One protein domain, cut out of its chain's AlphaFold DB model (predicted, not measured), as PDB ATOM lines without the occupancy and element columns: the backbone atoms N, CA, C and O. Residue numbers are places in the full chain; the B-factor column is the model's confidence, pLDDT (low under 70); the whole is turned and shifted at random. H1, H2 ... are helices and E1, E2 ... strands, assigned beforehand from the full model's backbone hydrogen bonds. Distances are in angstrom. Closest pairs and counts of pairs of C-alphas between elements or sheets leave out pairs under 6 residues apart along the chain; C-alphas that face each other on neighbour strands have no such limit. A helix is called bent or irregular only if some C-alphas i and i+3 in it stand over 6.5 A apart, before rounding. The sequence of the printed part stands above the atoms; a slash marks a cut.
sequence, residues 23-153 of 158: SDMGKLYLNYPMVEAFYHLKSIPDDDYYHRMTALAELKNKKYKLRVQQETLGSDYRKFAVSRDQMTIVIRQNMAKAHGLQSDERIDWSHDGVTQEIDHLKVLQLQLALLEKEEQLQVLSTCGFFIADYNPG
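AT A GLANCE: This is residues 23 to 153 of the 158 residues of an uncharacterized protein of Acetobacterium sp. MES1 (UniProt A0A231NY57). The two long helices, H4 and H6, meet near their ends as an L, and in the angle between them sit the small antiparallel strand pair E1 and E2, the short helix H1 and the looping stretch of residues 39 to 52. H2 and H3 lie across from H4, with residues 72 to 83 leading from H3 back to H4, while H5 and H7 lie beside H4 outside the angle. The printed part has 131 residues, with seven named helices and two named strands in the order H1, E1, H2, H3, H4, H5, H6, E2, H7; the class is mostly helix. The whole is compact and rounded, with a radius of gyration of the C-alphas of 14.3 A and spans of 39 by 35 by 31 A.

IN THESE COORDINATES: Residues 23 to 34 hold no named element. H1 is residues 35 to 38, beginning at C-alpha 35 at (129.523, 168.290, 167.716). E1 is residues 53 to 55, H2 residues 56 to 60, and H3 residues 64 to 71, 10.5 A long. H4, residues 84 to 102, runs 26.9 A from C-alpha 84 at (128.430, 185.865, 159.316). H5, residues 112 to 115, is only just irregular: C-alphas 112 and 115 are 6.6 A apart. H6, residues 120 to 134, is 20.7 A long. E2 is residues 136 to 138, and H7, residues 145 to 150, ends at C-alpha 150 at (118.619, 185.221, 172.280).

HOW THE PARTS SIT: H1 and H3 only just touch, with 3 pairs of C-alphas within 8 A, the closest those of Glu 36 and Lys 65 at 6.3 A. H1 and H4 are close but not clearly touching, with the C-alphas of Phe 38 and Val 90 closest at 7.8 A. E1 and E2 are antiparallel at 158 degrees; N 54 and O 137, and N 137 and O 54, are within hydrogen-bond range, each at 2.9 A. H2 and H3 are close but not clearly touching, with the C-alphas of Glu 58 and Tyr 64 closest at 5.9 A. H3 and H4 are apart. Residues 92 to 99 of H4 touch H5, the closest C-alphas being those of Ala 96 and Val 114, 5.6 A. Residues 98 to 102 of H4 touch residues 122 to 126 of H6 at a steep tilt of 66 degrees, the same way; the C-alphas of Gln 102 and Val 123 are closest, 6.3 A. The closest C-alphas of H6 and E2 are those of Leu 130 and Gln 136, 5.8 A. H7 is close to H4 but not clearly touching, about perpendicular at 78 degrees, with the C-alphas of Ile 91 and Phe 145 closest at 6.9 A. In H2, H3, H4, H6 and H7 every O i to N i+4 pair is within hydrogen-bond range; H1 and H5 are too short for such a pair.

THE WHOLE: The C-alphas of Asp 24 and Gly 74 are the two farthest apart, 41.4 A. The printed part has no cut. The links from H1 to E1 and from H3 to H4 are long, with 14 and 12 residues. The mean pLDDT of the printed part is 93.7, and no printed residue is under 70.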
ATOM      1  N   SER A  23     115.414 181.093 180.860       84.44
ATOM      2  CA  SER A  23     115.203 182.058 181.943       84.44
ATOM      3  C   SER A  23     115.162 181.423 183.338       84.44
ATOM      4  O   SER A  23     115.236 182.145 184.332       84.44
ATOM      5  N   ASP A  24     115.091 180.092 183.402       88.12
ATOM      6  CA  ASP A  24     115.058 179.307 184.635       88.12
ATOM      7  C   ASP A  24     116.364 178.506 184.801       88.12
ATOM      8  O   ASP A  24     117.425 179.077 185.061       88.12
ATOM      9  N   MET A  25     116.329 177.187 184.587       90.25
ATOM     10  CA  MET A  25     117.492 176.303 184.748       90.25
ATOM     11  C   MET A  25     118.438 176.311 183.537       90.25
ATOM     12  O   MET A  25     119.484 175.658 183.556       90.25
ATOM     13  N   GLY A  26     118.090 177.055 182.487       91.81
ATOM     14  CA  GLY A  26     118.788 177.088 181.210       91.81
ATOM     15  C   GLY A  26     118.164 176.143 180.183       91.81
ATOM     16  O   GLY A  26     117.302 175.320 180.489       91.81
ATOM     17  N   LYS A  27     118.622 176.259 178.935       94.44
ATOM     18  CA  LYS A  27     118.116 175.483 177.796       94.44
ATOM     19  C   LYS A  27     119.183 174.509 177.301       94.44
ATOM     20  O   LYS A  27     120.329 174.900 177.068       94.44
ATOM     21  N   LEU A  28     118.825 173.234 177.159       96.38
ATOM     22  CA  LEU A  28     119.723 172.181 176.690       96.38
ATOM     23  C   LEU A  28     119.647 172.030 175.170       96.38
ATOM     24  O   LEU A  28     118.593 171.720 174.614       96.38
ATOM     25  N   TYR A  29     120.803 172.169 174.523       96.94
ATOM     26  CA  TYR A  29     120.994 171.975 173.089       96.94
ATOM     27  C   TYR A  29     121.775 170.681 172.848       96.94
ATOM     28  O   TYR A  29     122.953 170.575 173.198       96.94
ATOM     29  N   LEU A  30     121.119 169.681 172.259       96.88
ATOM     30  CA  LEU A  30     121.734 168.403 171.903       96.88
ATOM     31  C   LEU A  30     122.131 168.372 170.426       96.88
ATOM     32  O   LEU A  30     121.347 168.729 169.547       96.88
ATOM     33  N   ASN A  31     123.344 167.904 170.149       97.44
ATOM     34  CA  ASN A  31     123.800 167.642 168.789       97.44
ATOM     35  C   ASN A  31     123.653 166.155 168.472       97.44
ATOM     36  O   ASN A  31     124.008 165.300 169.281       97.44
ATOM     37  N   TYR A  32     123.188 165.858 167.265       96.75
ATOM     38  CA  TYR A  32     122.907 164.518 166.779       96.75
ATOM     39  C   TYR A  32     123.825 164.201 165.590       96.75
ATOM     40  O   TYR A  32     123.722 164.843 164.542       96.75
ATOM     41  N   PRO A  33     124.747 163.234 165.717       95.12
ATOM     42  CA  PRO A  33     125.052 162.452 166.921       95.12
ATOM     43  C   PRO A  33     126.018 163.155 167.898       95.12
ATOM     44  O   PRO A  33     126.198 162.685 169.016       95.12
ATOM     45  N   MET A  34     126.719 164.205 167.459       94.56
ATOM     46  CA  MET A  34     127.788 164.876 168.216       94.56
ATOM     47  C   MET A  34     128.147 166.224 167.580       94.56
ATOM     48  O   MET A  34     127.593 166.586 166.543       94.56
ATOM     49  N   VAL A  35     129.096 166.955 168.177       93.56
ATOM     50  CA  VAL A  35     129.523 168.290 167.716       93.56
ATOM     51  C   VAL A  35     129.940 168.326 166.242       93.56
ATOM     52  O   VAL A  35     129.689 169.314 165.561       93.56
ATOM     53  N   GLU A  36     130.484 167.229 165.709       95.19
ATOM     54  CA  GLU A  36     130.854 167.119 164.298       95.19
ATOM     55  C   GLU A  36     129.669 167.310 163.327       95.19
ATOM     56  O   GLU A  36     129.881 167.701 162.184       95.19
ATOM     57  N   ALA A  37     128.419 167.120 163.769       96.81
ATOM     58  CA  ALA A  37     127.229 167.410 162.963       96.81
ATOM     59  C   ALA A  37     127.138 168.874 162.507       96.81
ATOM     60  O   ALA A  37     126.576 169.136 161.447       96.81
ATOM     61  N   PHE A  38     127.716 169.811 163.266       95.62
ATOM     62  CA  PHE A  38     127.732 171.228 162.902       95.62
ATOM     63  C   PHE A  38     128.520 171.492 161.619       95.62
ATOM     64  O   PHE A  38     128.134 172.337 160.820       95.62
ATOM     65  N   TYR A  39     129.601 170.741 161.409       93.75
ATOM     66  CA  TYR A  39     130.503 170.924 160.276       93.75
ATOM     67  C   TYR A  39     130.097 170.108 159.047       93.75
ATOM     68  O   TYR A  39     130.640 170.330 157.973       93.75
ATOM     69  N   HIS A  40     129.166 169.158 159.191       94.88
ATOM     70  CA  HIS A  40     128.872 168.119 158.203       94.88
ATOM     71  C   HIS A  40     128.054 168.631 157.001       94.88
ATOM     72  O   HIS A  40     126.930 168.190 156.759       94.88
ATOM     73  N   LEU A  41     128.639 169.561 156.248       94.44
ATOM     74  CA  LEU A  41     128.105 170.160 155.030       94.44
ATOM     75  C   LEU A  41     129.150 170.069 153.904       94.44
ATOM     76  O   LEU A  41     130.336 170.325 154.122       94.44
ATOM     77  N   LYS A  42     128.712 169.739 152.683       92.75
ATOM     78  CA  LYS A  42     129.576 169.705 151.479       92.75
ATOM     79  C   LYS A  42     129.840 171.098 150.903       92.75
ATOM     80  O   LYS A  42     130.866 171.309 150.260       92.75
ATOM     81  N   SER A  43     128.918 172.027 151.124       93.44
ATOM     82  CA  SER A  43     128.930 173.411 150.647       93.44
ATOM     83  C   SER A  43     128.125 174.290 151.610       93.44
ATOM     84  O   SER A  43     127.517 173.789 152.550       93.44
ATOM     85  N   ILE A  44     128.139 175.609 151.427       94.06
ATOM     86  CA  ILE A  44     127.296 176.525 152.206       94.06
ATOM     87  C   ILE A  44     126.607 177.469 151.207       94.06
ATOM     88  O   ILE A  44     127.296 178.337 150.665       94.06
ATOM     89  N   PRO A  45     125.293 177.307 150.938       95.81
ATOM     90  CA  PRO A  45     124.388 176.264 151.459       95.81
ATOM     91  C   PRO A  45     124.703 174.851 150.925       95.81
ATOM     92  O   PRO A  45     125.358 174.705 149.893       95.81
ATOM     93  N   ASP A  46     124.246 173.810 151.630       95.94
ATOM     94  CA  ASP A  46     124.277 172.401 151.186       95.94
ATOM     95  C   ASP A  46     122.853 171.900 150.888       95.94
ATOM     96  O   ASP A  46     122.067 171.683 151.813       95.94
ATOM     97  N   ASP A  47     122.514 171.723 149.609       94.81
ATOM     98  CA  ASP A  47     121.170 171.315 149.162       94.81
ATOM     99  C   ASP A  47     120.773 169.905 149.642       94.81
ATOM    100  O   ASP A  47     119.591 169.626 149.864       94.81
ATOM    101  N   ASP A  48     121.759 169.035 149.888       94.56
ATOM    102  CA  ASP A  48     121.550 167.665 150.365       94.56
ATOM    103  C   ASP A  48     121.458 167.579 151.899       94.56
ATOM    104  O   ASP A  48     121.153 166.512 152.447       94.56
ATOM    105  N   TYR A  49     121.720 168.674 152.626       96.31
ATOM    106  CA  TYR A  49     121.838 168.664 154.090       96.31
ATOM    107  C   TYR A  49     120.609 168.063 154.792       96.31
ATOM    108  O   TYR A  49     120.733 167.288 155.752       96.31
ATOM    109  N   TYR A  50     119.415 168.367 154.274       95.94
ATOM    110  CA  TYR A  50     118.147 167.878 154.814       95.94
ATOM    111  C   TYR A  50     118.113 166.347 154.925       95.94
ATOM    112  O   TYR A  50     117.651 165.810 155.925       95.94
ATOM    113  N   HIS A  51     118.692 165.638 153.956       95.75
ATOM    114  CA  HIS A  51     118.671 164.176 153.887       95.75
ATOM    115  C   HIS A  51     119.837 163.502 154.626       95.75
ATOM    116  O   HIS A  51     119.947 162.277 154.632       95.75
ATOM    117  N   ARG A  52     120.739 164.270 155.251       96.62
ATOM    118  CA  ARG A  52     121.917 163.699 155.917       96.62
ATOM    119  C   ARG A  52     121.553 162.890 157.153       96.62
ATOM    120  O   ARG A  52     120.965 163.400 158.106       96.62
ATOM    121  N   MET A  53     122.020 161.651 157.176       97.62
ATOM    122  CA  MET A  53     121.833 160.721 158.280       97.62
ATOM    123  C   MET A  53     123.137 159.983 158.595       97.62
ATOM    124  O   MET A  53     124.083 159.953 157.794       97.62
ATOM    125  N   THR A  54     123.185 159.384 159.777       97.69
ATOM    126  CA  THR A  54     124.258 158.487 160.214       97.69
ATOM    127  C   THR A  54     123.655 157.223 160.812       97.69
ATOM    128  O   THR A  54     122.601 157.262 161.443       97.69
ATOM    129  N   ALA A  55     124.326 156.094 160.602       97.31
ATOM    130  CA  ALA A  55     123.920 154.815 161.166       97.31
ATOM    131  C   ALA A  55     124.570 154.597 162.538       97.31
ATOM    132  O   ALA A  55     125.747 154.897 162.740       97.31
ATOM    133  N   LEU A  56     123.863 153.960 163.466       95.25
ATOM    134  CA  LEU A  56     124.386 153.591 164.780       95.25
ATOM    135  C   LEU A  56     125.643 152.714 164.668       95.25
ATOM    136  O   LEU A  56     126.571 152.849 165.467       95.25
ATOM    137  N   ALA A  57     125.717 151.855 163.648       96.06
ATOM    138  CA  ALA A  57     126.914 151.077 163.338       96.06
ATOM    139  C   ALA A  57     128.125 151.966 162.995       96.06
ATOM    140  O   ALA A  57     129.245 151.662 163.405       96.06
ATOM    141  N   GLU A  58     127.931 153.081 162.286       96.44
ATOM    142  CA  GLU A  58     128.997 154.046 161.988       96.44
ATOM    143  C   GLU A  58     129.549 154.675 163.277       96.44
ATOM    144  O   GLU A  58     130.768 154.796 163.447       96.44
ATOM    145  N   LEU A  59     128.654 155.002 164.214       94.38
ATOM    146  CA  LEU A  59     128.988 155.577 165.519       94.38
ATOM    147  C   LEU A  59     129.723 154.576 166.413       94.38
ATOM    148  O   LEU A  59     130.784 154.900 166.947       94.38
ATOM    149  N   LYS A  60     129.220 153.338 166.511       93.12
ATOM    150  CA  LYS A  60     129.868 152.235 167.247       93.12
ATOM    151  C   LYS A  60     131.283 151.967 166.726       93.12
ATOM    152  O   LYS A  60     132.196 151.724 167.509       93.12
ATOM    153  N   ASN A  61     131.479 152.092 165.414       95.75
ATOM    154  CA  ASN A  61     132.776 151.924 164.760       95.75
ATOM    155  C   ASN A  61     133.651 153.191 164.763       95.75
ATOM    156  O   ASN A  61     134.725 153.177 164.166       95.75
ATOM    157  N   LYS A  62     133.218 154.282 165.414       94.75
ATOM    158  CA  LYS A  62     133.945 155.564 165.516       94.75
ATOM    159  C   LYS A  62     134.315 156.184 164.157       94.75
ATOM    160  O   LYS A  62     135.306 156.902 164.055       94.75
ATOM    161  N   LYS A  63     133.518 155.930 163.112       96.94
ATOM    162  CA  LYS A  63     133.801 156.376 161.732       96.94
ATOM    163  C   LYS A  63     133.198 157.735 161.377       96.94
ATOM    164  O   LYS A  63     133.716 158.402 160.489       96.94
ATOM    165  N   TYR A  64     132.172 158.179 162.105       96.69
ATOM    166  CA  TYR A  64     131.438 159.405 161.776       96.69
ATOM    167  C   TYR A  64     132.330 160.651 161.699       96.69
ATOM    168  O   TYR A  64     132.266 161.394 160.727       96.69
ATOM    169  N   LYS A  65     133.233 160.856 162.668       94.38
ATOM    170  CA  LYS A  65     134.144 162.016 162.664       94.38
ATOM    171  C   LYS A  65     135.048 162.050 161.428       94.38
ATOM    172  O   LYS A  65     135.271 163.114 160.857       94.38
ATOM    173  N   LEU A  66     135.543 160.883 161.010       94.56
ATOM    174  CA  LEU A  66     136.370 160.751 159.811       94.56
ATOM    175  C   LEU A  66     135.557 161.063 158.548       94.56
ATOM    176  O   LEU A  66     136.041 161.792 157.689       94.56
ATOM    177  N   ARG A  67     134.314 160.576 158.464       95.44
ATOM    178  CA  ARG A  67     133.397 160.905 157.364       95.44
ATOM    179  C   ARG A  67     133.135 162.408 157.284       95.44
ATOM    180  O   ARG A  67     133.286 162.987 156.214       95.44
ATOM    181  N   VAL A  68     132.827 163.058 158.410       94.62
ATOM    182  CA  VAL A  68     132.653 164.519 158.458       94.62
ATOM    183  C   VAL A  68     133.908 165.220 157.947       94.62
ATOM    184  O   VAL A  68     133.799 166.081 157.083       94.62
ATOM    185  N   GLN A  69     135.099 164.821 158.397       92.06
ATOM    186  CA  GLN A  69     136.350 165.406 157.914       92.06
ATOM    187  C   GLN A  69     136.528 165.242 156.395       92.06
ATOM    188  O   GLN A  69     136.995 166.162 155.736       92.06
ATOM    189  N   GLN A  70     136.163 164.097 155.824       91.94
ATOM    190  CA  GLN A  70     136.278 163.842 154.384       91.94
ATOM    191  C   GLN A  70     135.258 164.637 153.558       91.94
ATOM    192  O   GLN A  70     135.580 165.099 152.468       91.94
ATOM    193  N   GLU A  71     134.041 164.809 154.075       91.56
ATOM    194  CA  GLU A  71     132.952 165.470 153.350       91.56
ATOM    195  C   GLU A  71     132.921 166.995 153.537       91.56
ATOM    196  O   GLU A  71     132.448 167.704 152.650       91.56
ATOM    197  N   THR A  72     133.420 167.513 154.665       89.00
ATOM    198  CA  THR A  72     133.348 168.946 155.008       89.00
ATOM    199  C   THR A  72     134.295 169.765 154.145       89.00
ATOM    200  O   THR A  72     135.499 169.702 154.373       89.00
ATOM    201  N   LEU A  73     133.779 170.565 153.205       81.94
ATOM    202  CA  LEU A  73     134.516 171.594 152.436       81.94
ATOM    203  C   LEU A  73     135.962 171.215 152.022       81.94
ATOM    204  O   LEU A  73     136.876 172.042 152.078       81.94
ATOM    205  N   GLY A  74     136.198 169.958 151.631       72.56
ATOM    206  CA  GLY A  74     137.535 169.465 151.274       72.56
ATOM    207  C   GLY A  74     138.506 169.309 152.455       72.56
ATOM    208  O   GLY A  74     139.701 169.552 152.304       72.56
ATOM    209  N   SER A  75     138.005 168.911 153.625       75.75
ATOM    210  CA  SER A  75     138.769 168.561 154.829       75.75
ATOM    211  C   SER A  75     139.485 169.707 155.554       75.75
ATOM    212  O   SER A  75     140.402 169.448 156.335       75.75
ATOM    213  N   ASP A  76     139.056 170.961 155.368       77.19
ATOM    214  CA  ASP A  76     139.630 172.126 156.062       77.19
ATOM    215  C   ASP A  76     138.591 172.891 156.899       77.19
ATOM    216  O   ASP A  76     137.912 173.798 156.414       77.19
ATOM    217  N   TYR A  77     138.518 172.575 158.197       76.31
ATOM    218  CA  TYR A  77     137.624 173.250 159.149       76.31
ATOM    219  C   TYR A  77     137.870 174.759 159.266       76.31
ATOM    220  O   TYR A  77     136.953 175.493 159.616       76.31
ATOM    221  N   ARG A  78     139.072 175.260 158.946       78.12
ATOM    222  CA  ARG A  78     139.369 176.706 159.009       78.12
ATOM    223  C   ARG A  78     138.640 177.495 157.925       78.12
ATOM    224  O   ARG A  78     138.561 178.714 158.014       78.12
ATOM    225  N   LYS A  79     138.152 176.807 156.893       77.88
ATOM    226  CA  LYS A  79     137.356 177.384 155.804       77.88
ATOM    227  C   LYS A  79     135.854 177.247 156.050       77.88
ATOM    228  O   LYS A  79     135.067 177.721 155.236       77.88
ATOM    229  N   PHE A  80     135.452 176.604 157.147       86.25
ATOM    230  CA  PHE A  80     134.051 176.410 157.477       86.25
ATOM    231  C   PHE A  80     133.445 177.674 158.086       86.25
ATOM    232  O   PHE A  80     133.961 178.193 159.072       86.25
ATOM    233  N   ALA A  81     132.334 178.133 157.501       86.25
ATOM    234  CA  ALA A  81     131.510 179.235 158.001       86.25
ATOM    235  C   ALA A  81     132.308 180.481 158.442       86.25
ATOM    236  O   ALA A  81     132.117 181.004 159.539       86.25
ATOM    237  N   VAL A  82     133.216 180.953 157.581       89.94
ATOM    238  CA  VAL A  82     134.176 182.030 157.899       89.94
ATOM    239  C   VAL A  82     133.557 183.428 157.904       89.94
ATOM    240  O   VAL A  82     134.186 184.378 158.367       89.94
ATOM    241  N   SER A  83     132.337 183.572 157.383       93.38
ATOM    242  CA  SER A  83     131.575 184.820 157.414       93.38
ATOM    243  C   SER A  83     130.287 184.666 158.213       93.38
ATOM    244  O   SER A  83     129.745 183.567 158.363       93.38
ATOM    245  N   ARG A  84     129.753 185.799 158.681       94.12
ATOM    246  CA  ARG A  84     128.430 185.865 159.316       94.12
ATOM    247  C   ARG A  84     127.348 185.241 158.430       94.12
ATOM    248  O   ARG A  84     126.504 184.511 158.940       94.12
ATOM    249  N   ASP A  85     127.377 185.497 157.126       95.31
ATOM    250  CA  ASP A  85     126.345 185.003 156.210       95.31
ATOM    251  C   ASP A  85     126.428 183.485 156.052       95.31
ATOM    252  O   ASP A  85     125.413 182.801 156.134       95.31
ATOM    253  N   GLN A  86     127.638 182.928 155.947       94.88
ATOM    254  CA  GLN A  86     127.817 181.477 155.932       94.88
ATOM    255  C   GLN A  86     127.377 180.833 157.252       94.88
ATOM    256  O   GLN A  86     126.702 179.807 157.239       94.88
ATOM    257  N   MET A  87     127.715 181.449 158.389       95.38
ATOM    258  CA  MET A  87     127.254 181.012 159.711       95.38
ATOM    259  C   MET A  87     125.723 181.037 159.808       95.38
ATOM    260  O   MET A  87     125.109 180.088 160.292       95.38
ATOM    261  N   THR A  88     125.104 182.099 159.292       97.06
ATOM    262  CA  THR A  88     123.647 182.262 159.240       97.06
ATOM    263  C   THR A  88     123.010 181.151 158.411       97.06
ATOM    264  O   THR A  88     122.067 180.519 158.877       97.06
ATOM    265  N   ILE A  89     123.562 180.844 157.235       97.44
ATOM    266  CA  ILE A  89     123.089 179.743 156.385       97.44
ATOM    267  C   ILE A  89     123.189 178.405 157.125       97.44
ATOM    268  O   ILE A  89     122.204 177.673 157.181       97.44
ATOM    269  N   VAL A  90     124.333 178.093 157.746       97.12
ATOM    270  CA  VAL A  90     124.539 176.824 158.470       97.12
ATOM    271  C   VAL A  90     123.505 176.657 159.584       97.12
ATOM    272  O   VAL A  90     122.868 175.606 159.684       97.12
ATOM    273  N   ILE A  91     123.302 177.689 160.407       97.94
ATOM    274  CA  ILE A  91     122.330 177.648 161.508       97.94
ATOM    275  C   ILE A  91     120.913 177.482 160.952       97.94
ATOM    276  O   ILE A  91     120.187 176.598 161.400       97.94
ATOM    277  N   ARG A  92     120.539 178.258 159.929       97.94
ATOM    278  CA  ARG A  92     119.207 178.186 159.316       97.94
ATOM    279  C   ARG A  92     118.939 176.848 158.626       97.94
ATOM    280  O   ARG A  92     117.818 176.364 158.710       97.94
ATOM    281  N   GLN A  93     119.934 176.200 158.015       98.00
ATOM    282  CA  GLN A  93     119.777 174.846 157.459       98.00
ATOM    283  C   GLN A  93     119.543 173.793 158.551       98.00
ATOM    284  O   GLN A  93     118.717 172.895 158.377       98.00
ATOM    285  N   ASN A  94     120.213 173.924 159.701       98.31
ATOM    286  CA  ASN A  94     119.944 173.080 160.865       98.31
ATOM    287  C   ASN A  94     118.531 173.333 161.423       98.31
ATOM    288  O   ASN A  94     117.812 172.373 161.694       98.31
ATOM    289  N   MET A  95     118.100 174.594 161.548       97.88
ATOM    290  CA  MET A  95     116.747 174.929 162.019       97.88
ATOM    291  C   MET A  95     115.661 174.460 161.045       97.88
ATOM    292  O   MET A  95     114.676 173.873 161.475       97.88
ATOM    293  N   ALA A  96     115.869 174.612 159.733       97.50
ATOM    294  CA  ALA A  96     114.951 174.113 158.707       97.50
ATOM    295  C   ALA A  96     114.728 172.607 158.832       97.50
ATOM    296  O   ALA A  96     113.601 172.118 158.768       97.50
ATOM    297  N   LYS A  97     115.818 171.869 159.058       97.75
ATOM    298  CA  LYS A  97     115.759 170.434 159.292       97.75
ATOM    299  C   LYS A  97     115.068 170.097 160.612       97.75
ATOM    300  O   LYS A  97     114.268 169.174 160.634       97.75
ATOM    301  N   ALA A  98     115.339 170.832 161.691       97.50
ATOM    302  CA  ALA A  98     114.655 170.631 162.968       97.50
ATOM    303  C   ALA A  98     113.139 170.855 162.843       97.50
ATOM    304  O   ALA A  98     112.377 169.997 163.285       97.50
ATOM    305  N   HIS A  99     112.709 171.921 162.159       96.88
ATOM    306  CA  HIS A  99     111.304 172.153 161.825       96.88
ATOM    307  C   HIS A  99     110.717 170.990 161.021       96.88
ATOM    308  O   HIS A  99     109.754 170.383 161.471       96.88
ATOM    309  N   GLY A 100     111.349 170.595 159.912       95.19
ATOM    310  CA  GLY A 100     110.881 169.466 159.095       95.19
ATOM    311  C   GLY A 100     110.916 168.099 159.793       95.19
ATOM    312  O   GLY A 100     110.337 167.145 159.287       95.19
ATOM    313  N   LEU A 101     111.588 167.971 160.943       94.00
ATOM    314  CA  LEU A 101     111.483 166.781 161.790       94.00
ATOM    315  C   LEU A 101     110.239 166.829 162.678       94.00
ATOM    316  O   LEU A 101     109.580 165.808 162.855       94.00
ATOM    317  N   GLN A 102     109.930 167.987 163.267       92.50
ATOM    318  CA  GLN A 102     108.795 168.145 164.185       92.50
ATOM    319  C   GLN A 102     107.455 168.405 163.480       92.50
ATOM    320  O   GLN A 102     106.411 168.192 164.099       92.50
ATOM    321  N   SER A 103     107.475 168.843 162.220       87.31
ATOM    322  CA  SER A 103     106.310 168.993 161.346       87.31
ATOM    323  C   SER A 103     106.447 168.102 160.118       87.31
ATOM    324  O   SER A 103     107.524 168.014 159.544       87.31
ATOM    325  N   ASP A 104     105.342 167.532 159.637       76.75
ATOM    326  CA  ASP A 104     105.316 166.810 158.352       76.75
ATOM    327  C   ASP A 104     105.541 167.741 157.134       76.75
ATOM    328  O   ASP A 104     105.583 167.294 155.987       76.75
ATOM    329  N   GLU A 105     105.702 169.045 157.370       87.19
ATOM    330  CA  GLU A 105     105.972 170.066 156.362       87.19
ATOM    331  C   GLU A 105     107.447 170.484 156.367       87.19
ATOM    332  O   GLU A 105     108.024 170.830 157.401       87.19
ATOM    333  N   ARG A 106     108.057 170.496 155.177       89.62
ATOM    334  CA  ARG A 106     109.414 171.006 154.974       89.62
ATOM    335  C   ARG A 106     109.374 172.522 154.812       89.62
ATOM    336  O   ARG A 106     108.765 173.030 153.874       89.62
ATOM    337  N   ILE A 107     110.114 173.222 155.665       92.62
ATOM    338  CA  ILE A 107     110.409 174.646 155.504       92.62
ATOM    339  C   ILE A 107     111.755 174.828 154.793       92.62
ATOM    340  O   ILE A 107     112.712 174.092 155.050       92.62
ATOM    341  N   ASP A 108     111.837 175.793 153.880       94.50
ATOM    342  CA  ASP A 108     113.110 176.163 153.263       94.50
ATOM    343  C   ASP A 108     113.970 176.981 154.239       94.50
ATOM    344  O   ASP A 108     113.461 177.807 154.997       94.50
ATOM    345  N   TRP A 109     115.289 176.783 154.215       96.00
ATOM    346  CA  TRP A 109     116.210 177.473 155.123       96.00
ATOM    347  C   TRP A 109     116.257 178.994 154.895       96.00
ATOM    348  O   TRP A 109     116.619 179.750 155.798       96.00
ATOM    349  N   SER A 110     115.880 179.473 153.709       95.25
ATOM    350  CA  SER A 110     115.796 180.902 153.403       95.25
ATOM    351  C   SER A 110     114.500 181.549 153.909       95.25
ATOM    352  O   SER A 110     114.449 182.769 154.030       95.25
ATOM    353  N   HIS A 111     113.489 180.766 154.300       93.88
ATOM    354  CA  HIS A 111     112.194 181.287 154.746       93.88
ATOM    355  C   HIS A 111     112.284 181.985 156.113       93.88
ATOM    356  O   HIS A 111     112.871 181.448 157.048       93.88
ATOM    357  N   ASP A 112     111.660 183.155 156.283       89.44
ATOM    358  CA  ASP A 112     111.747 183.953 157.523       89.44
ATOM    359  C   ASP A 112     111.283 183.197 158.777       89.44
ATOM    360  O   ASP A 112     111.900 183.293 159.841       89.44
ATOM    361  N   GLY A 113     110.242 182.373 158.628       89.94
ATOM    362  CA  GLY A 113     109.702 181.529 159.697       89.94
ATOM    363  C   GLY A 113     110.653 180.443 160.214       89.94
ATOM    364  O   GLY A 113     110.370 179.860 161.248       89.94
ATOM    365  N   VAL A 114     111.791 180.186 159.558       94.44
ATOM    366  CA  VAL A 114     112.736 179.132 159.975       94.44
ATOM    367  C   VAL A 114     113.446 179.423 161.296       94.44
ATOM    368  O   VAL A 114     114.084 178.548 161.863       94.44
ATOM    369  N   THR A 115     113.398 180.673 161.752       93.38
ATOM    370  CA  THR A 115     114.027 181.106 163.008       93.38
ATOM    371  C   THR A 115     113.063 181.057 164.193       93.38
ATOM    372  O   THR A 115     113.394 181.548 165.268       93.38
ATOM    373  N   GLN A 116     111.870 180.486 163.998       92.88
ATOM    374  CA  GLN A 116     110.924 180.238 165.078       92.88
ATOM    375  C   GLN A 116     111.464 179.190 166.055       92.88
ATOM    376  O   GLN A 116     112.359 178.404 165.738       92.88
ATOM    377  N   GLU A 117     110.913 179.199 167.266       92.81
ATOM    378  CA  GLU A 117     111.355 178.304 168.327       92.81
ATOM    379  C   GLU A 117     111.162 176.824 167.950       92.81
ATOM    380  O   GLU A 117     110.147 176.416 167.377       92.81
ATOM    381  N   ILE A 118     112.165 176.019 168.303       95.44
ATOM    382  CA  ILE A 118     112.191 174.571 168.115       95.44
ATOM    383  C   ILE A 118     111.774 173.874 169.410       95.44
ATOM    384  O   ILE A 118     112.287 174.179 170.489       95.44
ATOM    385  N   ASP A 119     110.911 172.864 169.297       96.25
ATOM    386  CA  ASP A 119     110.601 171.973 170.417       96.25
ATOM    387  C   ASP A 119     111.719 170.925 170.550       96.25
ATOM    388  O   ASP A 119     111.710 169.857 169.929       96.25
ATOM    389  N   HIS A 120     112.723 171.244 171.369       96.81
ATOM    390  CA  HIS A 120     113.882 170.377 171.583       96.81
ATOM    391  C   HIS A 120     113.518 169.013 172.186       96.81
ATOM    392  O   HIS A 120     114.185 168.017 171.891       96.81
ATOM    393  N   LEU A 121     112.461 168.941 173.006       97.31
ATOM    394  CA  LEU A 121     111.992 167.677 173.568       97.31
ATOM    395  C   LEU A 121     111.401 166.794 172.469       97.31
ATOM    396  O   LEU A 121     111.721 165.605 172.403       97.31
ATOM    397  N   LYS A 122     110.591 167.375 171.580       97.56
ATOM    398  CA  LYS A 122     110.039 166.670 170.423       97.56
ATOM    399  C   LYS A 122     111.138 166.187 169.479       97.56
ATOM    400  O   LYS A 122     111.106 165.025 169.071       97.56
ATOM    401  N   VAL A 123     112.137 167.024 169.183       97.81
ATOM    402  CA  VAL A 123     113.301 166.635 168.363       97.81
ATOM    403  C   VAL A 123     114.034 165.443 168.982       97.81
ATOM    404  O   VAL A 123     114.309 164.469 168.281       97.81
ATOM    405  N   LEU A 124     114.307 165.470 170.293       97.81
ATOM    406  CA  LEU A 124     114.951 164.351 170.989       97.81
ATOM    407  C   LEU A 124     114.116 163.067 170.901       97.81
ATOM    408  O   LEU A 124     114.653 162.009 170.581       97.81
ATOM    409  N   GLN A 125     112.806 163.145 171.147       97.88
ATOM    410  CA  GLN A 125     111.906 161.990 171.055       97.88
ATOM    411  C   GLN A 125     111.915 161.359 169.659       97.88
ATOM    412  O   GLN A 125     111.969 160.137 169.540       97.88
ATOM    413  N   LEU A 126     111.895 162.180 168.607       97.44
ATOM    414  CA  LEU A 126     111.935 161.709 167.222       97.44
ATOM    415  C   LEU A 126     113.275 161.043 166.885       97.44
ATOM    416  O   LEU A 126     113.292 159.983 166.266       97.44
ATOM    417  N   GLN A 127     114.389 161.619 167.342       97.56
ATOM    418  CA  GLN A 127     115.723 161.041 167.159       97.56
ATOM    419  C   GLN A 127     115.877 159.700 167.892       97.56
ATOM    420  O   GLN A 127     116.432 158.753 167.338       97.56
ATOM    421  N   LEU A 128     115.354 159.590 169.117       97.00
ATOM    422  CA  LEU A 128     115.343 158.333 169.875       97.00
ATOM    423  C   LEU A 128     114.468 157.269 169.199       97.00
ATOM    424  O   LEU A 128     114.895 156.123 169.083       97.00
ATOM    425  N   ALA A 129     113.287 157.647 168.703       96.81
ATOM    426  CA  ALA A 129     112.406 156.732 167.981       96.81
ATOM    427  C   ALA A 129     113.055 156.207 166.689       96.81
ATOM    428  O   ALA A 129     112.894 155.036 166.348       96.81
ATOM    429  N   LEU A 130     113.806 157.054 165.981       96.38
ATOM    430  CA  LEU A 130     114.544 156.663 164.782       96.38
ATOM    431  C   LEU A 130     115.715 155.726 165.102       96.38
ATOM    432  O   LEU A 130     115.927 154.736 164.402       96.38
ATOM    433  N   LEU A 131     116.435 155.987 166.195       95.06
ATOM    434  CA  LEU A 131     117.480 155.090 166.688       95.06
ATOM    435  C   LEU A 131     116.933 153.709 167.043       95.06
ATOM    436  O   LEU A 131     117.572 152.710 166.727       95.06
ATOM    437  N   GLU A 132     115.779 153.656 167.707       95.12
ATOM    438  CA  GLU A 132     115.142 152.405 168.118       95.12
ATOM    439  C   GLU A 132     114.634 151.599 166.917       95.12
ATOM    440  O   GLU A 132     114.827 150.387 166.863       95.12
ATOM    441  N   LYS A 133     113.997 152.267 165.946       96.69
ATOM    442  CA  LYS A 133     113.341 151.599 164.812       96.69
ATOM    443  C   LYS A 133     114.286 151.266 163.665       96.69
ATOM    444  O   LYS A 133     114.127 150.225 163.035       96.69
ATOM    445  N   GLU A 134     115.226 152.157 163.372       97.19
ATOM    446  CA  GLU A 134     116.023 152.106 162.142       97.19
ATOM    447  C   GLU A 134     117.529 152.034 162.409       97.19
ATOM    448  O   GLU A 134     118.313 151.931 161.469       97.19
ATOM    449  N   GLU A 135     117.958 152.081 163.676       96.38
ATOM    450  CA  GLU A 135     119.370 152.201 164.055       96.38
ATOM    451  C   GLU A 135     120.061 153.388 163.358       96.38
ATOM    452  O   GLU A 135     121.234 153.319 162.978       96.38
ATOM    453  N   GLN A 136     119.341 154.498 163.191       96.69
ATOM    454  CA  GLN A 136     119.829 155.703 162.524       96.69
ATOM    455  C   GLN A 136     119.552 156.970 163.332       96.69
ATOM    456  O   GLN A 136     118.693 157.011 164.207       96.69
ATOM    457  N   LEU A 137     120.303 158.022 163.015       96.25
ATOM    458  CA  LEU A 137     120.080 159.383 163.487       96.25
ATOM    459  C   LEU A 137     120.071 160.342 162.310       96.25
ATOM    460  O   LEU A 137     120.868 160.223 161.373       96.25
ATOM    461  N   GLN A 138     119.232 161.361 162.420       97.25
ATOM    462  CA  GLN A 138     119.335 162.534 161.571       97.25
ATOM    463  C   GLN A 138     120.561 163.336 162.000       97.25
ATOM    464  O   GLN A 138     120.737 163.621 163.187       97.25
ATOM    465  N   VAL A 139     121.400 163.719 161.036       98.19
ATOM    466  CA  VAL A 139     122.493 164.665 161.290       98.19
ATOM    467  C   VAL A 139     121.866 166.030 161.544       98.19
ATOM    468  O   VAL A 139     121.249 166.586 160.636       98.19
ATOM    469  N   LEU A 140     122.000 166.528 162.771       98.25
ATOM    470  CA  LEU A 140     121.419 167.791 163.219       98.25
ATOM    471  C   LEU A 140     122.273 168.384 164.341       98.25
ATOM    472  O   LEU A 140     122.513 167.735 165.355       98.25
ATOM    473  N   SER A 141     122.693 169.631 164.192       97.88
ATOM    474  CA  SER A 141     123.366 170.402 165.232       97.88
ATOM    475  C   SER A 141     122.443 171.494 165.758       97.88
ATOM    476  O   SER A 141     122.050 172.392 165.017       97.88
ATOM    477  N   THR A 142     122.121 171.446 167.048       97.75
ATOM    478  CA  THR A 142     121.299 172.482 167.695       97.75
ATOM    479  C   THR A 142     122.147 173.517 168.431       97.75
ATOM    480  O   THR A 142     121.618 174.510 168.917       97.75
ATOM    481  N   CYS A 143     123.476 173.355 168.473       94.00
ATOM    482  CA  CYS A 143     124.356 174.259 169.218       94.00
ATOM    483  C   CYS A 143     124.349 175.711 168.729       94.00
ATOM    484  O   CYS A 143     124.838 176.568 169.447       94.00
ATOM    485  N   GLY A 144     123.849 175.997 167.524       95.06
ATOM    486  CA  GLY A 144     123.675 177.362 167.021       95.06
ATOM    487  C   GLY A 144     122.311 177.982 167.342       95.06
ATOM    488  O   GLY A 144     122.125 179.170 167.101       95.06
ATOM    489  N   PHE A 145     121.354 177.210 167.873       96.50
ATOM    490  CA  PHE A 145     119.964 177.663 168.032       96.50
ATOM    491  C   PHE A 145     119.815 178.706 169.136       96.50
ATOM    492  O   PHE A 145     118.942 179.557 169.035       96.50
ATOM    493  N   PHE A 146     120.736 178.749 170.105       94.62
ATOM    494  CA  PHE A 146     120.764 179.838 171.085       94.62
ATOM    495  C   PHE A 146     120.862 181.217 170.407       94.62
ATOM    496  O   PHE A 146     120.353 182.203 170.924       94.62
ATOM    497  N   ILE A 147     121.478 181.319 169.224       95.44
ATOM    498  CA  ILE A 147     121.521 182.592 168.500       95.44
ATOM    499  C   ILE A 147     120.107 183.001 168.072       95.44
ATOM    500  O   ILE A 147     119.774 184.174 168.189       95.44
ATOM    501  N   ALA A 148     119.265 182.059 167.634       94.44
ATOM    502  CA  ALA A 148     117.866 182.337 167.312       94.44
ATOM    503  C   ALA A 148     117.063 182.729 168.561       94.44
ATOM    504  O   ALA A 148     116.317 183.701 168.516       94.44
ATOM    505  N   ASP A 149     117.284 182.030 169.676       92.00
ATOM    506  CA  ASP A 149     116.545 182.257 170.921       92.00
ATOM    507  C   ASP A 149     116.885 183.611 171.575       92.00
ATOM    508  O   ASP A 149     115.997 184.311 172.057       92.00
ATOM    509  N   TYR A 150     118.162 184.014 171.575       91.62
ATOM    510  CA  TYR A 150     118.619 185.221 172.280       91.62
ATOM    511  C   TYR A 150     118.868 186.431 171.369       91.62
ATOM    512  O   TYR A 150     118.828 187.571 171.834       91.62
ATOM    513  N   ASN A 151     119.170 186.223 170.086       92.56
ATOM    514  CA  ASN A 151     119.444 187.298 169.131       92.56
ATOM    515  C   ASN A 151     118.977 186.929 167.707       92.56
ATOM    516  O   ASN A 151     119.798 186.839 166.786       92.56
ATOM    517  N   PRO A 152     117.660 186.763 167.480       91.44
ATOM    518  CA  PRO A 152     117.127 186.335 166.182       91.44
ATOM    519  C   PRO A 152     117.489 187.301 165.043       91.44
ATOM    520  O   PRO A 152     117.629 186.896 163.889       91.44
ATOM    521  N   GLY A 153     117.729 188.581 165.357       91.94
ATOM    522  CA  GLY A 153     118.229 189.574 164.404       91.94
ATOM    523  C   GLY A 153     119.576 189.200 163.775       91.94
ATOM    524  O   GLY A 153     119.821 189.544 162.619       91.94
TER     525      GLY A 153